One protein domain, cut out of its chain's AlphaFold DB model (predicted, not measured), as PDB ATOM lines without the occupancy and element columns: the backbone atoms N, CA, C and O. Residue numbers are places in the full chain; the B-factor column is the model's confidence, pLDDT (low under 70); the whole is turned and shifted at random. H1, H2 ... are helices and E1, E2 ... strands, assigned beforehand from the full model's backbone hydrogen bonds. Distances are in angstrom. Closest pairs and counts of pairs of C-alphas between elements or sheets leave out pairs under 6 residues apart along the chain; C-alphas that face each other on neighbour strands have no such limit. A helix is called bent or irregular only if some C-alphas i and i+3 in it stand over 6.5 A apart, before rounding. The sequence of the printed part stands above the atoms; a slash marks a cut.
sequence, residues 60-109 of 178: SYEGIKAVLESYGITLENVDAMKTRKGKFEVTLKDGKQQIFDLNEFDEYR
ATOM      1  N   SER A  60     175.262 139.158 128.756       93.06
ATOM      2  CA  SER A  60     174.203 140.152 128.607       93.06
ATOM      3  C   SER A  60     174.778 141.571 128.564       93.06
ATOM      4  O   SER A  60     175.775 141.879 129.221       93.06
ATOM      5  N   TYR A  61     174.128 142.451 127.798       93.44
ATOM      6  CA  TYR A  61     174.515 143.862 127.713       93.44
ATOM      7  C   TYR A  61     174.522 144.525 129.096       93.44
ATOM      8  O   TYR A  61     175.513 145.141 129.479       93.44
ATOM      9  N   GLU A  62     173.447 144.329 129.866       93.69
ATOM     10  CA  GLU A  62     173.336 144.888 131.216       93.69
ATOM     11  C   GLU A  62     174.386 144.319 132.167       93.69
ATOM     12  O   GLU A  62     174.872 145.033 133.034       93.69
ATOM     13  N   GLY A  63     174.787 143.061 131.977       92.75
ATOM     14  CA  GLY A  63     175.842 142.440 132.764       92.75
ATOM     15  C   GLY A  63     177.217 143.034 132.501       92.75
ATOM     16  O   GLY A  63     177.897 143.445 133.437       92.75
ATOM     17  N   ILE A  64     177.607 143.150 131.226       94.12
ATOM     18  CA  ILE A  64     178.865 143.820 130.853       94.12
ATOM     19  C   ILE A  64     178.858 145.252 131.391       94.12
ATOM     20  O   ILE A  64     179.833 145.689 131.999       94.12
ATOM     21  N   LYS A  65     177.749 145.974 131.201       95.38
ATOM     22  CA  LYS A  65     177.592 147.342 131.691       95.38
ATOM     23  C   LYS A  65     177.762 147.424 133.211       95.38
ATOM     24  O   LYS A  65     178.563 148.230 133.671       95.38
ATOM     25  N   ALA A  66     177.065 146.579 133.970       94.69
ATOM     26  CA  ALA A  66     177.104 146.577 135.429       94.69
ATOM     27  C   ALA A  66     178.513 146.309 135.974       94.69
ATOM     28  O   ALA A  66     178.969 147.021 136.870       94.69
ATOM     29  N   VAL A  67     179.226 145.327 135.404       94.56
ATOM     30  CA  VAL A  67     180.611 145.038 135.800       94.56
ATOM     31  C   VAL A  67     181.490 146.254 135.530       94.56
ATOM     32  O   VAL A  67     182.152 146.726 136.445       94.56
ATOM     33  N   LEU A  68     181.455 146.832 134.327       95.00
ATOM     34  CA  LEU A  68     182.307 147.980 133.994       95.00
ATOM     35  C   LEU A  68     181.997 149.223 134.839       95.00
ATOM     36  O   LEU A  68     182.921 149.878 135.329       95.00
ATOM     37  N   GLU A  69     180.719 149.510 135.086       95.44
ATOM     38  CA  GLU A  69     180.298 150.633 135.927       95.44
ATOM     39  C   GLU A  69     180.741 150.463 137.387       95.44
ATOM     40  O   GLU A  69     181.090 151.456 138.028       95.44
ATOM     41  N   SER A  70     180.827 149.228 137.901       94.69
ATOM     42  CA  SER A  70     181.359 148.960 139.250       94.69
ATOM     43  C   SER A  70     182.835 149.357 139.412       94.69
ATOM     44  O   SER A  70     183.272 149.684 140.516       94.69
ATOM     45  N   TYR A  71     183.577 149.429 138.302       93.50
ATOM     46  CA  TYR A  71     184.951 149.935 138.238       93.50
ATOM     47  C   TYR A  71     185.035 151.395 137.762       93.50
ATOM     48  O   TYR A  71     186.125 151.898 137.494       93.50
ATOM     49  N   GLY A  72     183.901 152.092 137.649       94.25
ATOM     50  CA  GLY A  72     183.844 153.480 137.191       94.25
ATOM     51  C   GLY A  72     184.084 153.663 135.689       94.25
ATOM     52  O   GLY A  72     184.380 154.778 135.257       94.25
ATOM     53  N   ILE A  73     183.969 152.601 134.883       94.88
ATOM     54  CA  ILE A  73     184.093 152.664 133.423       94.88
ATOM     55  C   ILE A  73     182.704 152.761 132.796       94.88
ATOM     56  O   ILE A  73     181.875 151.867 132.942       94.88
ATOM     57  N   THR A  74     182.470 153.819 132.023       94.75
ATOM     58  CA  THR A  74     181.284 153.923 131.170       94.75
ATOM     59  C   THR A  74     181.545 153.265 129.817       94.75
ATOM     60  O   THR A  74     182.631 153.397 129.248       94.75
ATOM     61  N   LEU A  75     180.534 152.593 129.259       93.19
ATOM     62  CA  LEU A  75     180.629 151.961 127.933       93.19
ATOM     63  C   LEU A  75     181.018 152.952 126.826       93.19
ATOM     64  O   LEU A  75     181.715 152.593 125.884       93.19
ATOM     65  N   GLU A  76     180.618 154.214 126.963       94.75
ATOM     66  CA  GLU A  76     180.943 155.297 126.031       94.75
ATOM     67  C   GLU A  76     182.447 155.591 125.945       94.75
ATOM     68  O   GLU A  76     182.917 156.092 124.921       94.75
ATOM     69  N   ASN A  77     183.201 155.287 127.002       94.81
ATOM     70  CA  ASN A  77     184.646 155.487 127.070       94.81
ATOM     71  C   ASN A  77     185.446 154.259 126.613       94.81
ATOM     72  O   ASN A  77     186.672 154.344 126.506       94.81
ATOM     73  N   VAL A  78     184.777 153.142 126.323       96.06
ATOM     74  CA  VAL A  78     185.414 151.931 125.804       96.06
ATOM     75  C   VAL A  78     185.667 152.076 124.305       96.06
ATOM     76  O   VAL A  78     184.789 152.484 123.548       96.06
ATOM     77  N   ASP A  79     186.884 151.744 123.886       96.44
ATOM     78  CA  ASP A  79     187.309 151.698 122.484       96.44
ATOM     79  C   ASP A  79     187.263 150.265 121.934       96.44
ATOM     80  O   ASP A  79     186.728 150.015 120.856       96.44
ATOM     81  N   ALA A  80     187.756 149.295 122.709       94.25
ATOM     82  CA  ALA A  80     187.748 147.890 122.319       94.25
ATOM     83  C   ALA A  80     187.582 146.958 123.522       94.25
ATOM     84  O   ALA A  80     188.068 147.239 124.618       94.25
ATOM     85  N   MET A  81     186.947 145.811 123.286       94.31
ATOM     86  CA  MET A  81     186.840 144.706 124.239       94.31
ATOM     87  C   MET A  81     187.378 143.434 123.591       94.31
ATOM     88  O   MET A  81     187.096 143.171 122.420       94.31
ATOM     89  N   LYS A  82     188.157 142.649 124.333       90.81
ATOM     90  CA  LYS A  82     188.715 141.376 123.866       90.81
ATOM     91  C   LYS A  82     188.637 140.336 124.966       90.81
ATOM     92  O   LYS A  82     188.927 140.631 126.118       90.81
ATOM     93  N   THR A  83     188.317 139.102 124.597       87.88
ATOM     94  CA  THR A  83     188.344 137.972 125.528       87.88
ATOM     95  C   THR A  83     189.483 137.048 125.139       87.88
ATOM     96  O   THR A  83     189.486 136.504 124.037       87.88
ATOM     97  N   ARG A  84     190.456 136.860 126.034       81.06
ATOM     98  CA  ARG A  84     191.659 136.074 125.750       81.06
ATOM     99  C   ARG A  84     192.118 135.307 126.980       81.06
ATOM    100  O   ARG A  84     192.334 135.894 128.031       81.06
ATOM    101  N   LYS A  85     192.308 133.988 126.844       77.88
ATOM    102  CA  LYS A  85     192.856 133.112 127.904       77.88
ATOM    103  C   LYS A  85     192.190 133.314 129.282       77.88
ATOM    104  O   LYS A  85     192.878 133.443 130.290       77.88
ATOM    105  N   GLY A  86     190.857 133.392 129.317       82.31
ATOM    106  CA  GLY A  86     190.098 133.588 130.561       82.31
ATOM    107  C   GLY A  86     190.157 135.007 131.141       82.31
ATOM    108  O   GLY A  86     189.730 135.219 132.273       82.31
ATOM    109  N   LYS A  87     190.666 135.981 130.382       90.25
ATOM    110  CA  LYS A  87     190.661 137.402 130.732       90.25
ATOM    111  C   LYS A  87     189.755 138.189 129.797       90.25
ATOM    112  O   LYS A  87     189.654 137.868 128.611       90.25
ATOM    113  N   PHE A  88     189.130 139.225 130.339       93.00
ATOM    114  CA  PHE A  88     188.365 140.213 129.592       93.00
ATOM    115  C   PHE A  88     189.154 141.527 129.594       93.00
ATOM    116  O   PHE A  88     189.322 142.166 130.629       93.00
ATOM    117  N   GLU A  89     189.717 141.889 128.448       93.81
ATOM    118  CA  GLU A  89     190.559 143.065 128.257       93.81
ATOM    119  C   GLU A  89     189.719 144.208 127.678       93.81
ATOM    120  O   GLU A  89     189.145 144.087 126.594       93.81
ATOM    121  N   VAL A  90     189.679 145.337 128.378       95.81
ATOM    122  CA  VAL A  90     188.992 146.559 127.955       95.81
ATOM    123  C   VAL A  90     190.032 147.626 127.668       95.81
ATOM    124  O   VAL A  90     190.813 148.003 128.539       95.81
ATOM    125  N   THR A  91     190.047 148.118 126.434       96.19
ATOM    126  CA  THR A  91     190.849 149.273 126.026       96.19
ATOM    127  C   THR A  91     189.952 150.502 126.017       96.19
ATOM    128  O   THR A  91     188.898 150.493 125.381       96.19
ATOM    129  N   LEU A  92     190.353 151.545 126.738       96.06
ATOM    130  CA  LEU A  92     189.664 152.830 126.787       96.06
ATOM    131  C   LEU A  92     190.159 153.756 125.673       96.06
ATOM    132  O   LEU A  92     191.272 153.612 125.167       96.06
ATOM    133  N   LYS A  93     189.353 154.767 125.342       95.94
ATOM    134  CA  LYS A  93     189.688 155.785 124.328       95.94
ATOM    135  C   LYS A  93     190.942 156.604 124.651       95.94
ATOM    136  O   LYS A  93     191.561 157.148 123.744       95.94
ATOM    137  N   ASP A  94     191.322 156.698 125.926       94.25
ATOM    138  CA  ASP A  94     192.562 157.354 126.365       94.25
ATOM    139  C   ASP A  94     193.802 156.439 126.266       94.25
ATOM    140  O   ASP A  94     194.902 156.837 126.647       94.25
ATOM    141  N   GLY A  95     193.631 155.217 125.751       92.19
ATOM    142  CA  GLY A  95     194.680 154.218 125.583       92.19
ATOM    143  C   GLY A  95     194.959 153.377 126.828       92.19
ATOM    144  O   GLY A  95     195.764 152.446 126.750       92.19
ATOM    145  N   LYS A  96     194.311 153.648 127.972       93.38
ATOM    146  CA  LYS A  96     194.444 152.782 129.150       93.38
ATOM    147  C   LYS A  96     193.802 151.427 128.885       93.38
ATOM    148  O   LYS A  96     192.761 151.325 128.238       93.38
ATOM    149  N   GLN A  97     194.418 150.385 129.433       94.00
ATOM    150  CA  GLN A  97     193.883 149.031 129.398       94.00
ATOM    151  C   GLN A  97     193.551 148.562 130.804       94.00
ATOM    152  O   GLN A  97     194.358 148.714 131.721       94.00
ATOM    153  N   GLN A  98     192.377 147.961 130.948       93.50
ATOM    154  CA  GLN A  98     191.955 147.285 132.162       93.50
ATOM    155  C   GLN A  98     191.663 145.825 131.843       93.50
ATOM    156  O   GLN A  98     191.015 145.512 130.846       93.50
ATOM    157  N   ILE A  99     192.191 144.933 132.673       94.38
ATOM    158  CA  ILE A  99     192.069 143.490 132.496       94.38
ATOM    159  C   ILE A  99     191.267 142.954 133.669       94.38
ATOM    160  O   ILE A  99     191.657 143.144 134.819       94.38
ATOM    161  N   PHE A 100     190.177 142.272 133.354       93.50
ATOM    162  CA  PHE A 100     189.287 141.633 134.310       93.50
ATOM    163  C   PHE A 100     189.420 140.118 134.216       93.50
ATOM    164  O   PHE A 100     189.753 139.564 133.159       93.50
ATOM    165  N   ASP A 101     189.128 139.435 135.316       93.06
ATOM    166  CA  ASP A 101     188.924 137.996 135.277       93.06
ATOM    167  C   ASP A 101     187.568 137.687 134.639       93.06
ATOM    168  O   ASP A 101     186.552 138.278 134.995       93.06
ATOM    169  N   LEU A 102     187.521 136.737 133.697       89.19
ATOM    170  CA  LEU A 102     186.268 136.413 133.001       89.19
ATOM    171  C   LEU A 102     185.181 135.898 133.964       89.19
ATOM    172  O   LEU A 102     183.993 136.036 133.687       89.19
ATOM    173  N   ASN A 103     185.588 135.360 135.116       90.31
ATOM    174  CA  ASN A 103     184.691 134.914 136.181       90.31
ATOM    175  C   ASN A 103     183.829 136.047 136.757       90.31
ATOM    176  O   ASN A 103     182.734 135.771 137.237       90.31
ATOM    177  N   GLU A 104     184.271 137.306 136.679       91.56
ATOM    178  CA  GLU A 104     183.466 138.462 137.105       91.56
ATOM    179  C   GLU A 104     182.203 138.639 136.248       91.56
ATOM    180  O   GLU A 104     181.225 139.238 136.686       91.56
ATOM    181  N   PHE A 105     182.199 138.075 135.038       91.38
ATOM    182  CA  PHE A 105     181.081 138.135 134.104       91.38
ATOM    183  C   PHE A 105     180.234 136.852 134.105       91.38
ATOM    184  O   PHE A 105     179.225 136.799 133.403       91.38
ATOM    185  N   ASP A 106     180.609 135.814 134.866       89.12
ATOM    186  CA  ASP A 106     179.978 134.488 134.770       89.12
ATOM    187  C   ASP A 106     178.493 134.487 135.169       89.12
ATOM    188  O   ASP A 106     177.695 133.763 134.574       89.12
ATOM    189  N   GLU A 107     178.089 135.347 136.111       91.31
ATOM    190  CA  GLU A 107     176.674 135.535 136.476       91.31
ATOM    191  C   GLU A 107     175.834 136.049 135.293       91.31
ATOM    192  O   GLU A 107     174.651 135.733 135.163       91.31
ATOM    193  N   TYR A 108     176.462 136.795 134.386       93.31
ATOM    194  CA  TYR A 108     175.825 137.392 133.217       93.31
ATOM    195  C   TYR A 108     176.029 136.590 131.930       93.31
ATOM    196  O   TYR A 108     175.553 137.005 130.864       93.31
ATOM    197  N   ARG A 109     176.730 135.453 132.008       91.94
ATOM    198  CA  ARG A 109     176.907 134.515 130.898       91.94
ATOM    199  C   ARG A 109     175.547 133.954 130.493       91.94
ATOM    200  O   ARG A 109     174.761 133.507 131.328       91.94
TER     201      ARG A 109
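What this domain is: This is residues 60 to 109 of the 178 residues of the protein "Coenzyme F420 hydrogenase subunit beta" of Methanosarcina barkeri 227 (UniProt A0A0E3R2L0). The domain is a small frame: a three-stranded antiparallel sheet makes a wall, H1 stands across from it with few contacts, and H2 leads from the end of E3 back to the first half of H1. Residues 71 to 77 join H1 to the sheet at the side far from H2. The printed part has 50 residues with two named helices and three named strands, in the order H1, E1, E2, E3, H2, and its class is mixed, helices and strands. The sheet's order is E1, E2, E3, a meander, each strand the antiparallel neighbour of the one before. The whole is compact, with a radius of gyration of the C-alphas of 10.1 A and spans of 28 by 23 by 15 A.

How they stand to each other: Start at H1, residues 61 to 70, which is only just on the sheet, with 5 pairs of C-alphas within 10 A, and only grazes it with residues 67 to 68. A short link leads to E1, residues 78 to 84, an edge strand. E1 and E2, residues 87 to 92, form a hairpin with a tight link, antiparallel at 163 degrees; look for N 82 and O 89, 2.9 A apart, and N 89 and O 82, 2.8 A apart, both within hydrogen-bond range. E2, the inner strand, and E3, residues 97 to 101, form the next hairpin, antiparallel at 156 degrees, with N 90 and O 98 2.8 A apart, within hydrogen-bond range. H2, residues 102 to 108, follows E3 at once and only grazes the sheet with residues 102 to 105; the closest C-alphas of E2 and H2 are those of Lys 87 and Leu 102, 5.0 A apart. H1 and H2 touch, and their closest C-alphas are those of Gly 63 and Tyr 108, 5.1 A apart. They run opposite ways at a steep tilt of 53 degrees. Each O i to N i+4 pair in H1 is within hydrogen-bond range; in H2 it is 0 of 3, beside 3 of 4 O i to N i+3 pairs.

Where its parts are: Find C-alpha 61 at (174.515, 143.862, 127.713); from there H1 runs 14.4 A to C-alpha 70. E1 begins at C-alpha 78, at (185.414, 151.931, 125.804), and spans 17.0 A. E2 spans 16.0 A and E3 13.5 A. H2 runs 10.5 A to C-alpha 108 at (175.825, 137.392, 133.217); it is irregular, with C-alphas 104 and 107 7.4 A apart.

The domain as a whole: The C-alphas of Asp 94 and Glu 107 are the two farthest apart, at 28.8 A, while those of Ser 60 and Arg 109, the first and last printed, are 6.7 A apart. The printed part has no cut and no long link. Its mean pLDDT is 92.7, and no printed residue is under 70.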